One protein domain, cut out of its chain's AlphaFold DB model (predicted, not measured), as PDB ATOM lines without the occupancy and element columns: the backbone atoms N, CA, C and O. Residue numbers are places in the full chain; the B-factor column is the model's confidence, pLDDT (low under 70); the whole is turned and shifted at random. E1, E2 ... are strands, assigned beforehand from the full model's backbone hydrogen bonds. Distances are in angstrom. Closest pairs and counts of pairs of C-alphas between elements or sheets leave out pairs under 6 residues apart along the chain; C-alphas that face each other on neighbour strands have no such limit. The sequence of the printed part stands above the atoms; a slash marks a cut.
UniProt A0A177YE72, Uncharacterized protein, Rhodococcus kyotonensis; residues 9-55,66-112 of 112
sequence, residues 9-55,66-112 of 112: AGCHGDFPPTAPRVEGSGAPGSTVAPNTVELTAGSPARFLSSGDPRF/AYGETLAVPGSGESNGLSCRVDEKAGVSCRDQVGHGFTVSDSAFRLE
ATOM      1  N   ALA A   9     294.855 111.848 411.020       93.12
ATOM      2  CA  ALA A   9     296.036 112.312 411.735       93.12
ATOM      3  C   ALA A   9     295.621 113.291 412.830       93.12
ATOM      4  O   ALA A   9     294.584 113.945 412.736       93.12
ATOM      5  N   GLY A  10     296.438 113.417 413.866       94.31
ATOM      6  CA  GLY A  10     296.143 114.326 414.957       94.31
ATOM      7  C   GLY A  10     297.277 114.440 415.955       94.31
ATOM      8  O   GLY A  10     298.262 113.698 415.903       94.31
ATOM      9  N   CYS A  11     297.117 115.386 416.871       93.44
ATOM     10  CA  CYS A  11     297.992 115.557 418.021       93.44
ATOM     11  C   CYS A  11     297.156 115.506 419.298       93.44
ATOM     12  O   CYS A  11     296.011 115.962 419.318       93.44
ATOM     13  N   HIS A  12     297.750 114.966 420.358       92.94
ATOM     14  CA  HIS A  12     297.177 114.961 421.695       92.94
ATOM     15  C   HIS A  12     298.158 115.604 422.675       92.94
ATOM     16  O   HIS A  12     299.351 115.302 422.628       92.94
ATOM     17  N   GLY A  13     297.655 116.465 423.552       90.94
ATOM     18  CA  GLY A  13     298.456 117.193 424.531       90.94
ATOM     19  C   GLY A  13     297.853 118.550 424.862       90.94
ATOM     20  O   GLY A  13     296.706 118.835 424.514       90.94
ATOM     21  N   ASP A  14     298.646 119.385 425.525       92.31
ATOM     22  CA  ASP A  14     298.261 120.758 425.827       92.31
ATOM     23  C   ASP A  14     298.364 121.632 424.572       92.31
ATOM     24  O   ASP A  14     299.338 121.566 423.820       92.31
ATOM     25  N   PHE A  15     297.350 122.469 424.358       94.81
ATOM     26  CA  PHE A  15     297.301 123.437 423.264       94.81
ATOM     27  C   PHE A  15     297.412 124.871 423.792       94.81
ATOM     28  O   PHE A  15     297.131 125.115 424.971       94.81
ATOM     29  N   PRO A  16     297.776 125.844 422.931       95.19
ATOM     30  CA  PRO A  16     297.830 127.245 423.323       95.19
ATOM     31  C   PRO A  16     296.519 127.695 423.990       95.19
ATOM     32  O   PRO A  16     295.438 127.347 423.509       95.19
ATOM     33  N   PRO A  17     296.568 128.524 425.048       94.69
ATOM     34  CA  PRO A  17     295.378 128.929 425.806       94.69
ATOM     35  C   PRO A  17     294.382 129.767 424.987       94.69
ATOM     36  O   PRO A  17     293.254 129.991 425.419       94.69
ATOM     37  N   THR A  18     294.797 130.242 423.811       95.69
ATOM     38  CA  THR A  18     293.971 130.956 422.833       95.69
ATOM     39  C   THR A  18     293.163 130.023 421.926       95.69
ATOM     40  O   THR A  18     292.352 130.510 421.137       95.69
ATOM     41  N   ALA A  19     293.365 128.702 422.006       96.19
ATOM     42  CA  ALA A  19     292.577 127.725 421.264       96.19
ATOM     43  C   ALA A  19     291.095 127.780 421.678       96.19
ATOM     44  O   ALA A  19     290.784 128.012 422.851       96.19
ATOM     45  N   PRO A  20     290.155 127.580 420.733       95.81
ATOM     46  CA  PRO A  20     288.734 127.623 421.045       95.81
ATOM     47  C   PRO A  20     288.385 126.533 422.055       95.81
ATOM     48  O   PRO A  20     288.822 125.388 421.930       95.81
ATOM     49  N   ARG A  21     287.563 126.883 423.050       96.25
ATOM     50  CA  ARG A  21     287.013 125.882 423.964       96.25
ATOM     51  C   ARG A  21     286.061 124.966 423.203       96.25
ATOM     52  O   ARG A  21     285.322 125.413 422.328       96.25
ATOM     53  N   VAL A  22     286.060 123.697 423.579       95.50
ATOM     54  CA  VAL A  22     285.285 122.628 422.940       95.50
ATOM     55  C   VAL A  22     284.450 121.902 423.983       95.50
ATOM     56  O   VAL A  22     284.715 122.023 425.178       95.50
ATOM     57  N   GLU A  23     283.425 121.174 423.555       95.44
ATOM     58  CA  GLU A  23     282.609 120.366 424.464       95.44
ATOM     59  C   GLU A  23     283.471 119.335 425.207       95.44
ATOM     60  O   GLU A  23     284.348 118.701 424.616       95.44
ATOM     61  N   GLY A  24     283.249 119.199 426.516       92.12
ATOM     62  CA  GLY A  24     283.989 118.265 427.358       92.12
ATOM     63  C   GLY A  24     283.574 116.815 427.122       92.12
ATOM     64  O   GLY A  24     282.389 116.482 427.151       92.12
ATOM     65  N   SER A  25     284.557 115.927 426.962       88.56
ATOM     66  CA  SER A  25     284.303 114.486 426.874       88.56
ATOM     67  C   SER A  25     283.572 113.988 428.126       88.56
ATOM     68  O   SER A  25     284.097 114.086 429.233       88.56
ATOM     69  N   GLY A  26     282.364 113.444 427.958       86.19
ATOM     70  CA  GLY A  26     281.542 112.955 429.072       86.19
ATOM     71  C   GLY A  26     280.914 114.053 429.941       86.19
ATOM     72  O   GLY A  26     280.323 113.734 430.971       86.19
ATOM     73  N   ALA A  27     281.002 115.322 429.532       86.62
ATOM     74  CA  ALA A  27     280.423 116.461 430.242       86.62
ATOM     75  C   ALA A  27     279.627 117.378 429.288       86.62
ATOM     76  O   ALA A  27     280.064 118.501 429.004       86.62
ATOM     77  N   PRO A  28     278.455 116.930 428.795       83.50
ATOM     78  CA  PRO A  28     277.636 117.723 427.883       83.50
ATOM     79  C   PRO A  28     277.281 119.094 428.462       83.50
ATOM     80  O   PRO A  28     276.986 119.229 429.651       83.50
ATOM     81  N   GLY A  29     277.314 120.127 427.620       86.50
ATOM     82  CA  GLY A  29     277.013 121.509 428.020       86.50
ATOM     83  C   GLY A  29     278.133 122.232 428.781       86.50
ATOM     84  O   GLY A  29     278.003 123.424 429.055       86.50
ATOM     85  N   SER A  30     279.248 121.557 429.082       92.75
ATOM     86  CA  SER A  30     280.464 122.191 429.601       92.75
ATOM     87  C   SER A  30     281.498 122.355 428.495       92.75
ATOM     88  O   SER A  30     281.713 121.441 427.699       92.75
ATOM     89  N   THR A  31     282.176 123.506 428.455       96.12
ATOM     90  CA  THR A  31     283.281 123.736 427.516       96.12
ATOM     91  C   THR A  31     284.626 123.727 428.234       96.12
ATOM     92  O   THR A  31     284.798 124.334 429.296       96.12
ATOM     93  N   VAL A  32     285.613 123.062 427.647       95.44
ATOM     94  CA  VAL A  32     286.963 122.874 428.195       95.44
ATOM     95  C   VAL A  32     288.016 123.297 427.176       95.44
ATOM     96  O   VAL A  32     287.707 123.485 426.000       95.44
ATOM     97  N   ALA A  33     289.258 123.481 427.628       95.88
ATOM     98  CA  ALA A  33     290.376 123.598 426.698       95.88
ATOM     99  C   ALA A  33     290.492 122.293 425.888       95.88
ATOM    100  O   ALA A  33     290.289 121.214 426.456       95.88
ATOM    101  N   PRO A  34     290.775 122.363 424.580       95.75
ATOM    102  CA  PRO A  34     290.964 121.159 423.793       95.75
ATOM    103  C   PRO A  34     292.239 120.449 424.237       95.75
ATOM    104  O   PRO A  34     293.217 121.088 424.616       95.75
ATOM    105  N   ASN A  35     292.225 119.124 424.156       94.19
ATOM    106  CA  ASN A  35     293.414 118.291 424.357       94.19
ATOM    107  C   ASN A  35     293.754 117.477 423.106       94.19
ATOM    108  O   ASN A  35     294.666 116.654 423.118       94.19
ATOM    109  N   THR A  36     292.991 117.673 422.029       95.25
ATOM    110  CA  THR A  36     293.135 116.944 420.777       95.25
ATOM    111  C   THR A  36     292.862 117.872 419.595       95.25
ATOM    112  O   THR A  36     291.886 118.621 419.611       95.25
ATOM    113  N   VAL A  37     293.690 117.784 418.555       96.31
ATOM    114  CA  VAL A  37     293.371 118.265 417.201       96.31
ATOM    115  C   VAL A  37     293.354 117.060 416.273       96.31
ATOM    116  O   VAL A  37     294.240 116.207 416.364       96.31
ATOM    117  N   GLU A  38     292.355 116.969 415.401       95.31
ATOM    118  CA  GLU A  38     292.274 115.901 414.407       95.31
ATOM    119  C   GLU A  38     292.039 116.460 413.008       95.31
ATOM    120  O   GLU A  38     291.367 117.478 412.824       95.31
ATOM    121  N   LEU A  39     292.563 115.738 412.027       95.00
ATOM    122  CA  LEU A  39     292.274 115.869 410.614       95.00
ATOM    123  C   LEU A  39     291.817 114.503 410.111       95.00
ATOM    124  O   LEU A  39     292.583 113.538 410.136       95.00
ATOM    125  N   THR A  40     290.577 114.443 409.640       92.38
ATOM    126  CA  THR A  40     290.067 113.309 408.866       92.38
ATOM    127  C   THR A  40     290.141 113.694 407.400       92.38
ATOM    128  O   THR A  40     289.643 114.753 407.027       92.38
ATOM    129  N   ALA A  41     290.776 112.868 406.571       90.69
ATOM    130  CA  ALA A  41     291.001 113.212 405.173       90.69
ATOM    131  C   ALA A  41     289.674 113.499 404.438       90.69
ATOM    132  O   ALA A  41     288.738 112.700 404.493       90.69
ATOM    133  N   GLY A  42     289.596 114.640 403.746       89.44
ATOM    134  CA  GLY A  42     288.376 115.148 403.114       89.44
ATOM    135  C   GLY A  42     287.462 115.963 404.037       89.44
ATOM    136  O   GLY A  42     286.334 116.259 403.652       89.44
ATOM    137  N   SER A  43     287.891 116.298 405.256       91.44
ATOM    138  CA  SER A  43     287.127 117.126 406.196       91.44
ATOM    139  C   SER A  43     288.021 118.170 406.874       91.44
ATOM    140  O   SER A  43     289.178 117.865 407.163       91.44
ATOM    141  N   PRO A  44     287.497 119.371 407.189       95.19
ATOM    142  CA  PRO A  44     288.246 120.380 407.931       95.19
ATOM    143  C   PRO A  44     288.791 119.837 409.252       95.19
ATOM    144  O   PRO A  44     288.109 119.085 409.959       95.19
ATOM    145  N   ALA A  45     290.006 120.254 409.604       96.56
ATOM    146  CA  ALA A  45     290.575 119.915 410.899       96.56
ATOM    147  C   ALA A  45     289.780 120.568 412.038       96.56
ATOM    148  O   ALA A  45     289.188 121.641 411.882       96.56
ATOM    149  N   ARG A  46     289.779 119.936 413.212       96.81
ATOM    150  CA  ARG A  46     289.024 120.429 414.370       96.81
ATOM    151  C   ARG A  46     289.700 120.122 415.693       96.81
ATOM    152  O   ARG A  46     290.361 119.099 415.852       96.81
ATOM    153  N   PHE A  47     289.464 121.004 416.656       96.81
ATOM    154  CA  PHE A  47     289.789 120.767 418.056       96.81
ATOM    155  C   PHE A  47     288.693 119.969 418.752       96.81
ATOM    156  O   PHE A  47     287.508 120.132 418.453       96.81
ATOM    157  N   LEU A  48     289.099 119.131 419.702       94.94
ATOM    158  CA  LEU A  48     288.238 118.228 420.457       94.94
ATOM    159  C   LEU A  48     288.760 118.058 421.890       94.94
ATOM    160  O   LEU A  48     289.948 118.243 422.175       94.94
ATOM    161  N   SER A  49     287.862 117.664 422.792       93.81
ATOM    162  CA  SER A  49     288.219 117.069 424.077       93.81
ATOM    163  C   SER A  49     287.981 115.568 423.971       93.81
ATOM    164  O   SER A  49     286.855 115.138 423.726       93.81
ATOM    165  N   SER A  50     289.036 114.773 424.127       89.31
ATOM    166  CA  SER A  50     288.958 113.311 424.129       89.31
ATOM    167  C   SER A  50     289.373 112.786 425.496       89.31
ATOM    168  O   SER A  50     290.470 113.098 425.959       89.31
ATOM    169  N   GLY A  51     288.494 112.016 426.147       83.75
ATOM    170  CA  GLY A  51     288.785 111.376 427.435       83.75
ATOM    171  C   GLY A  51     289.843 110.278 427.314       83.75
ATOM    172  O   GLY A  51     290.773 110.238 428.110       83.75
ATOM    173  N   ASP A  52     289.748 109.460 426.262       79.50
ATOM    174  CA  ASP A  52     290.803 108.522 425.879       79.50
ATOM    175  C   ASP A  52     291.716 109.172 424.830       79.50
ATOM    176  O   ASP A  52     291.220 109.667 423.807       79.50
ATOM    177  N   PRO A  53     293.041 109.206 425.037       70.75
ATOM    178  CA  PRO A  53     293.943 109.943 424.165       70.75
ATOM    179  C   PRO A  53     294.131 109.216 422.823       70.75
ATOM    180  O   PRO A  53     294.973 108.332 422.671       70.75
ATOM    181  N   ARG A  54     293.347 109.627 421.817       70.69
ATOM    182  CA  ARG A  54     293.259 109.010 420.477       70.69
ATOM    183  C   ARG A  54     294.533 109.068 419.622       70.69
ATOM    184  O   ARG A  54     294.592 108.399 418.598       70.69
ATOM    185  N   PHE A  55     295.556 109.802 420.053       78.94
ATOM    186  CA  PHE A  55     296.848 109.931 419.360       78.94
ATOM    187  C   PHE A  55     298.042 109.734 420.302       78.94
ATOM    188  O   PHE A  55     299.149 110.193 420.027       78.94
ATOM    189  N   ALA A  66     311.819 113.310 412.160       92.19
ATOM    190  CA  ALA A  66     312.846 114.341 412.235       92.19
ATOM    191  C   ALA A  66     312.317 115.688 411.716       92.19
ATOM    192  O   ALA A  66     311.440 115.745 410.848       92.19
ATOM    193  N   TYR A  67     312.874 116.789 412.225       92.94
ATOM    194  CA  TYR A  67     312.536 118.114 411.716       92.94
ATOM    195  C   TYR A  67     312.845 118.220 410.223       92.94
ATOM    196  O   TYR A  67     313.900 117.799 409.750       92.94
ATOM    197  N   GLY A  68     311.909 118.801 409.480       91.50
ATOM    198  CA  GLY A  68     312.011 118.954 408.035       91.50
ATOM    199  C   GLY A  68     311.537 117.745 407.225       91.50
ATOM    200  O   GLY A  68     311.258 117.908 406.036       91.50
ATOM    201  N   GLU A  69     311.375 116.573 407.842       93.25
ATOM    202  CA  GLU A  69     310.852 115.390 407.159       93.25
ATOM    203  C   GLU A  69     309.328 115.415 407.046       93.25
ATOM    204  O   GLU A  69     308.615 115.969 407.884       93.25
ATOM    205  N   THR A  70     308.824 114.791 405.981       94.31
ATOM    206  CA  THR A  70     307.389 114.628 405.737       94.31
ATOM    207  C   THR A  70     307.030 113.151 405.803       94.31
ATOM    208  O   THR A  70     307.566 112.342 405.048       94.31
ATOM    209  N   LEU A  71     306.099 112.807 406.686       93.25
ATOM    210  CA  LEU A  71     305.426 111.519 406.722       93.25
ATOM    211  C   LEU A  71     304.176 111.601 405.845       93.25
ATOM    212  O   LEU A  71     303.289 112.406 406.116       93.25
ATOM    213  N   ALA A  72     304.095 110.767 404.814       92.00
ATOM    214  CA  ALA A  72     302.940 110.706 403.929       92.00
ATOM    215  C   ALA A  72     302.273 109.330 404.005       92.00
ATOM    216  O   ALA A  72     302.943 108.302 403.905       92.00
ATOM    217  N   VAL A  73     300.951 109.331 404.146       88.19
ATOM    218  CA  VAL A  73     300.093 108.157 403.989       88.19
ATOM    219  C   VAL A  73     299.303 108.367 402.696       88.19
ATOM    220  O   VAL A  73     298.471 109.277 402.642       88.19
ATOM    221  N   PRO A  74     299.589 107.604 401.626       84.94
ATOM    222  CA  PRO A  74     298.865 107.749 400.372       84.94
ATOM    223  C   PRO A  74     297.400 107.344 400.553       84.94
ATOM    224  O   PRO A  74     297.084 106.436 401.318       84.94
ATOM    225  N   GLY A  75     296.515 108.018 399.825       78.25
ATOM    226  CA  GLY A  75     295.124 107.597 399.701       78.25
ATOM    227  C   GLY A  75     294.997 106.310 398.885       78.25
ATOM    228  O   GLY A  75     295.884 105.981 398.094       78.25
ATOM    229  N   SER A  76     293.884 105.594 399.040       72.00
ATOM    230  CA  SER A  76     293.624 104.329 398.331       72.00
ATOM    231  C   SER A  76     292.760 104.490 397.068       72.00
ATOM    232  O   SER A  76     292.184 103.524 396.577       72.00
ATOM    233  N   GLY A  77     292.653 105.708 396.526       68.19
ATOM    234  CA  GLY A  77     291.780 106.043 395.388       68.19
ATOM    235  C   GLY A  77     290.316 106.274 395.784       68.19
ATOM    236  O   GLY A  77     289.639 107.076 395.152       68.19
ATOM    237  N   GLU A  78     289.867 105.644 396.871       68.12
ATOM    238  CA  GLU A  78     288.566 105.879 397.522       68.12
ATOM    239  C   GLU A  78     288.681 106.843 398.720       68.12
ATOM    240  O   GLU A  78     287.681 107.363 399.211       68.12
ATOM    241  N   SER A  79     289.904 107.084 399.200       70.69
ATOM    242  CA  SER A  79     290.201 107.985 400.309       70.69
ATOM    243  C   SER A  79     291.294 108.978 399.938       70.69
ATOM    244  O   SER A  79     292.218 108.665 399.181       70.69
ATOM    245  N   ASN A  80     291.190 110.184 400.493       81.75
ATOM    246  CA  ASN A  80     292.258 111.169 400.417       81.75
ATOM    247  C   ASN A  80     293.428 110.726 401.309       81.75
ATOM    248  O   ASN A  80     293.237 110.209 402.414       81.75
ATOM    249  N   GLY A  81     294.648 110.944 400.824       89.62
ATOM    250  CA  GLY A  81     295.864 110.754 401.611       89.62
ATOM    251  C   GLY A  81     296.092 111.879 402.619       89.62
ATOM    252  O   GLY A  81     295.492 112.953 402.524       89.62
ATOM    253  N   LEU A  82     297.014 111.641 403.550       93.88
ATOM    254  CA  LEU A  82     297.480 112.624 404.525       93.88
ATOM    255  C   LEU A  82     298.988 112.819 404.413       93.88
ATOM    256  O   LEU A  82     299.740 111.877 404.162       93.88
ATOM    257  N   SER A  83     299.438 114.040 404.660       95.38
ATOM    258  CA  SER A  83     300.851 114.370 404.816       95.38
ATOM    259  C   SER A  83     301.048 115.166 406.095       95.38
ATOM    260  O   SER A  83     300.326 116.127 406.341       95.38
ATOM    261  N   CYS A  84     302.013 114.762 406.910       95.88
ATOM    262  CA  CYS A  84     302.383 115.441 408.139       95.88
ATOM    263  C   CYS A  84     303.874 115.764 408.133       95.88
ATOM    264  O   CYS A  84     304.690 114.954 407.699       95.88
ATOM    265  N   ARG A  85     304.245 116.928 408.651       96.31
ATOM    266  CA  ARG A  85     305.634 117.370 408.785       96.31
ATOM    267  C   ARG A  85     305.826 118.051 410.125       96.31
ATOM    268  O   ARG A  85     304.931 118.747 410.605       96.31
ATOM    269  N   VAL A  86     307.015 117.883 410.692       95.31
ATOM    270  CA  VAL A  86     307.449 118.651 411.858       95.31
ATOM    271  C   VAL A  86     308.417 119.731 411.389       95.31
ATOM    272  O   VAL A  86     309.428 119.444 410.745       95.31
ATOM    273  N   ASP A  87     308.090 120.978 411.689       94.38
ATOM    274  CA  ASP A  87     308.965 122.129 411.508       94.38
ATOM    275  C   ASP A  87     309.397 122.658 412.878       94.38
ATOM    276  O   ASP A  87     308.589 122.739 413.799       94.38
ATOM    277  N   GLU A  88     310.670 123.021 413.014       92.25
ATOM    278  CA  GLU A  88     311.240 123.444 414.298       92.25
ATOM    279  C   GLU A  88     310.601 124.737 414.832       92.25
ATOM    280  O   GLU A  88     310.513 124.926 416.041       92.25
ATOM    281  N   LYS A  89     310.130 125.625 413.948       92.31
ATOM    282  CA  LYS A  89     309.552 126.920 414.337       92.31
ATOM    283  C   LYS A  89     308.031 126.913 414.307       92.31
ATOM    284  O   LYS A  89     307.403 127.540 415.154       92.31
ATOM    285  N   ALA A  90     307.440 126.259 413.311       93.31
ATOM    286  CA  ALA A  90     305.991 126.238 413.129       93.31
ATOM    287  C   ALA A  90     305.299 125.095 413.889       93.31
ATOM    288  O   ALA A  90     304.092 125.170 414.111       93.31
ATOM    289  N   GLY A  91     306.038 124.057 414.292       94.75
ATOM    290  CA  GLY A  91     305.499 122.880 414.967       94.75
ATOM    291  C   GLY A  91     305.017 121.797 414.000       94.75
ATOM    292  O   GLY A  91     305.571 121.603 412.913       94.75
ATOM    293  N   VAL A  92     303.996 121.046 414.407       95.88
ATOM    294  CA  VAL A  92     303.454 119.923 413.632       95.88
ATOM    295  C   VAL A  92     302.391 120.439 412.677       95.88
ATOM    296  O   VAL A  92     301.429 121.072 413.103       95.88
ATOM    297  N   SER A  93     302.546 120.146 411.389       97.38
ATOM    298  CA  SER A  93     301.533 120.429 410.374       97.38
ATOM    299  C   SER A  93     301.065 119.146 409.715       97.38
ATOM    300  O   SER A  93     301.905 118.367 409.274       97.38
ATOM    301  N   CYS A  94     299.754 118.953 409.604       97.00
ATOM    302  CA  CYS A  94     299.151 117.862 408.846       97.00
ATOM    303  C   CYS A  94     298.138 118.420 407.853       97.00
ATOM    304  O   CYS A  94     297.353 119.301 408.200       97.00
ATOM    305  N   ARG A  95     298.155 117.899 406.627       96.62
ATOM    306  CA  ARG A  95     297.262 118.300 405.538       96.62
ATOM    307  C   ARG A  95     296.793 117.101 404.741       96.62
ATOM    308  O   ARG A  95     297.549 116.142 404.562       96.62
ATOM    309  N   ASP A  96     295.578 117.189 404.229       93.50
ATOM    310  CA  ASP A  96     295.070 116.264 403.229       93.50
ATOM    311  C   ASP A  96     295.330 116.775 401.802       93.50
ATOM    312  O   ASP A  96     295.906 117.843 401.580       93.50
ATOM    313  N   GLN A  97     294.936 115.976 400.814       89.19
ATOM    314  CA  GLN A  97     295.148 116.286 399.397       89.19
ATOM    315  C   GLN A  97     294.216 117.375 398.846       89.19
ATOM    316  O   GLN A  97     294.480 117.889 397.760       89.19
ATOM    317  N   VAL A  98     293.140 117.719 399.560       88.00
ATOM    318  CA  VAL A  98     292.157 118.727 399.126       88.00
ATOM    319  C   VAL A  98     292.358 120.082 399.812       88.00
ATOM    320  O   VAL A  98     291.712 121.056 399.435       88.00
ATOM    321  N   GLY A  99     293.308 120.166 400.746       90.56
ATOM    322  CA  GLY A  99     293.775 121.408 401.357       90.56
ATOM    323  C   GLY A  99     293.317 121.622 402.796       90.56
ATOM    324  O   GLY A  99     293.673 122.649 403.367       90.56
ATOM    325  N   HIS A 100     292.588 120.674 403.392       95.75
ATOM    326  CA  HIS A 100     292.261 120.746 404.813       95.75
ATOM    327  C   HIS A 100     293.477 120.409 405.655       95.75
ATOM    328  O   HIS A 100     294.279 119.537 405.296       95.75
ATOM    329  N   GLY A 101     293.606 121.060 406.804       97.00
ATOM    330  CA  GLY A 101     294.754 120.800 407.650       97.00
ATOM    331  C   GLY A 101     294.788 121.545 408.962       97.00
ATOM    332  O   GLY A 101     293.917 122.341 409.303       97.00
ATOM    333  N   PHE A 102     295.844 121.268 409.709       97.94
ATOM    334  CA  PHE A 102     296.199 122.037 410.884       97.94
ATOM    335  C   PHE A 102     297.706 122.256 410.949       97.94
ATOM    336  O   PHE A 102     298.489 121.440 410.463       97.94
ATOM    337  N   THR A 103     298.093 123.326 411.633       97.75
ATOM    338  CA  THR A 103     299.436 123.534 412.175       97.75
ATOM    339  C   THR A 103     299.296 123.827 413.658       97.75
ATOM    340  O   THR A 103     298.476 124.667 414.029       97.75
ATOM    341  N   VAL A 104     300.076 123.161 414.506       96.88
ATOM    342  CA  VAL A 104     300.057 123.358 415.960       96.88
ATOM    343  C   VAL A 104     301.468 123.373 416.542       96.88
ATOM    344  O   VAL A 104     302.319 122.564 416.172       96.88
ATOM    345  N   SER A 105     301.690 124.282 417.484       95.06
ATOM    346  CA  SER A 105     302.874 124.361 418.338       95.06
ATOM    347  C   SER A 105     302.453 124.616 419.790       95.06
ATOM    348  O   SER A 105     301.265 124.683 420.107       95.06
ATOM    349  N   ASP A 106     303.431 124.786 420.676       91.56
ATOM    350  CA  ASP A 106     303.219 125.175 422.076       91.56
ATOM    351  C   ASP A 106     302.587 126.572 422.255       91.56
ATOM    352  O   ASP A 106     302.046 126.890 423.313       91.56
ATOM    353  N   SER A 107     302.644 127.413 421.223       94.06
ATOM    354  CA  SER A 107     302.363 128.848 421.308       94.06
ATOM    355  C   SER A 107     301.360 129.339 420.267       94.06
ATOM    356  O   SER A 107     300.742 130.387 420.464       94.06
ATOM    357  N   ALA A 108     301.156 128.599 419.176       96.50
ATOM    358  CA  ALA A 108     300.249 128.987 418.105       96.50
ATOM    359  C   ALA A 108     299.549 127.784 417.467       96.50
ATOM    360  O   ALA A 108     299.989 126.639 417.558       96.50
ATOM    361  N   PHE A 109     298.449 128.069 416.775       97.12
ATOM    362  CA  PHE A 109     297.756 127.093 415.949       97.12
ATOM    363  C   PHE A 109     297.124 127.755 414.721       97.12
ATOM    364  O   PHE A 109     296.883 128.965 414.692       97.12
ATOM    365  N   ARG A 110     296.826 126.938 413.712       97.56
ATOM    366  CA  ARG A 110     296.037 127.289 412.528       97.56
ATOM    367  C   ARG A 110     295.234 126.071 412.087       97.56
ATOM    368  O   ARG A 110     295.775 124.971 412.100       97.56
ATOM    369  N   LEU A 111     293.985 126.284 411.686       96.94
ATOM    370  CA  LEU A 111     293.151 125.296 410.998       96.94
ATOM    371  C   LEU A 111     292.882 125.802 409.575       96.94
ATOM    372  O   LEU A 111     292.719 127.012 409.388       96.94
ATOM    373  N   GLU A 112     292.883 124.892 408.606       91.94
ATOM    374  CA  GLU A 112     292.726 125.138 407.163       91.94
ATOM    375  C   GLU A 112     291.592 124.273 406.588       91.94
ATOM    376  O   GLU A 112     291.472 123.090 406.996       91.94
TER     377      GLU A 112
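Overview. This is residues 9 to 55 and 66 to 112 of the 112 residues of an uncharacterized protein of Rhodococcus kyotonensis (UniProt A0A177YE72). Two antiparallel sheets stand face to face as a sandwich with crossed strands: a five-stranded sheet, E6 to E10, and a small three-stranded one, E1, E4 and E5, which covers it only in part and leaves edge strand E6 uncovered. A small hairpin, E2 and E3, lies past E5 at one end of the longest axis, and E6 lies toward the other end. The printed part has 94 residues, with ten named strands, E1 to E10 in chain order, and no named helix; the class is all strand, though under half of the residues, 44, are in named elements. The sheet orders are E6-E7-E8-E9-E10, E1-E4-E5 and E2-E3. The whole is compact, with a radius of gyration of the C-alphas of 13.6 A and spans of 38 by 33 by 21 A.

Along the chain. E1, residues 9 to 12, begins at C-alpha 9 (296.036, 112.312, 411.735) and is 10.4 A long. E2, residues 22 to 24, and E3, residues 27 to 32, follow. E4, residues 36 to 40, measures 12.8 A, and E5 is residues 46 to 48. After the cut, E6 is residues 70 to 73. E7, residues 82 to 87, measures 16.5 A from C-alpha 82 (297.480, 112.624, 404.525). E8, residues 91 to 96, measures 17.0 A. E9 is residues 101 to 104, and E10, residues 109 to 111, ends at C-alpha 111 (293.151, 125.296, 410.998).

Arrangement. E6 to E10 form a meander, each strand the antiparallel neighbour of the one before. N 71 and O 84 of E6 and E7 are 2.8 A apart, N 85 and O 93 of E7 and E8 2.8 A, N 94 and O 102 of E8 and E9 2.9 A, and N 103 and O 110 of E9 and E10 2.9 A, each within hydrogen-bond range. In the sheet facing it, N 11 and O 37 of E1 and E4 are 3.0 A apart, and N 38 and O 46 of E4 and E5 3.0 A. The strands of the two sheets stand at 42 degrees; the closest C-alphas of E4 and E9 are those of Leu 39 and Gly 101, 6.3 A, and those of E1 and E8 are Ala 9 and Cys 94, 7.0 A. E2 and E3 are a hairpin, with N 24 and O 30 3.0 A apart. The closest C-alphas of E2 and E5 are those of Val 22 and Leu 48, 5.9 A; E3 and E5 are apart.

Size, cuts and confidence. The two C-alphas farthest apart are those of Gly 29 and Gly 68, 40.4 A. Residues 56 to 65 are not printed, and C-alphas 55 and 66 are 18.1 A apart across this cut. Of the links printed whole, E1 to E2 and E6 to E7 are short and the others tight. The mean pLDDT of the printed part is 91.4; residues 77 to 78 are under 70.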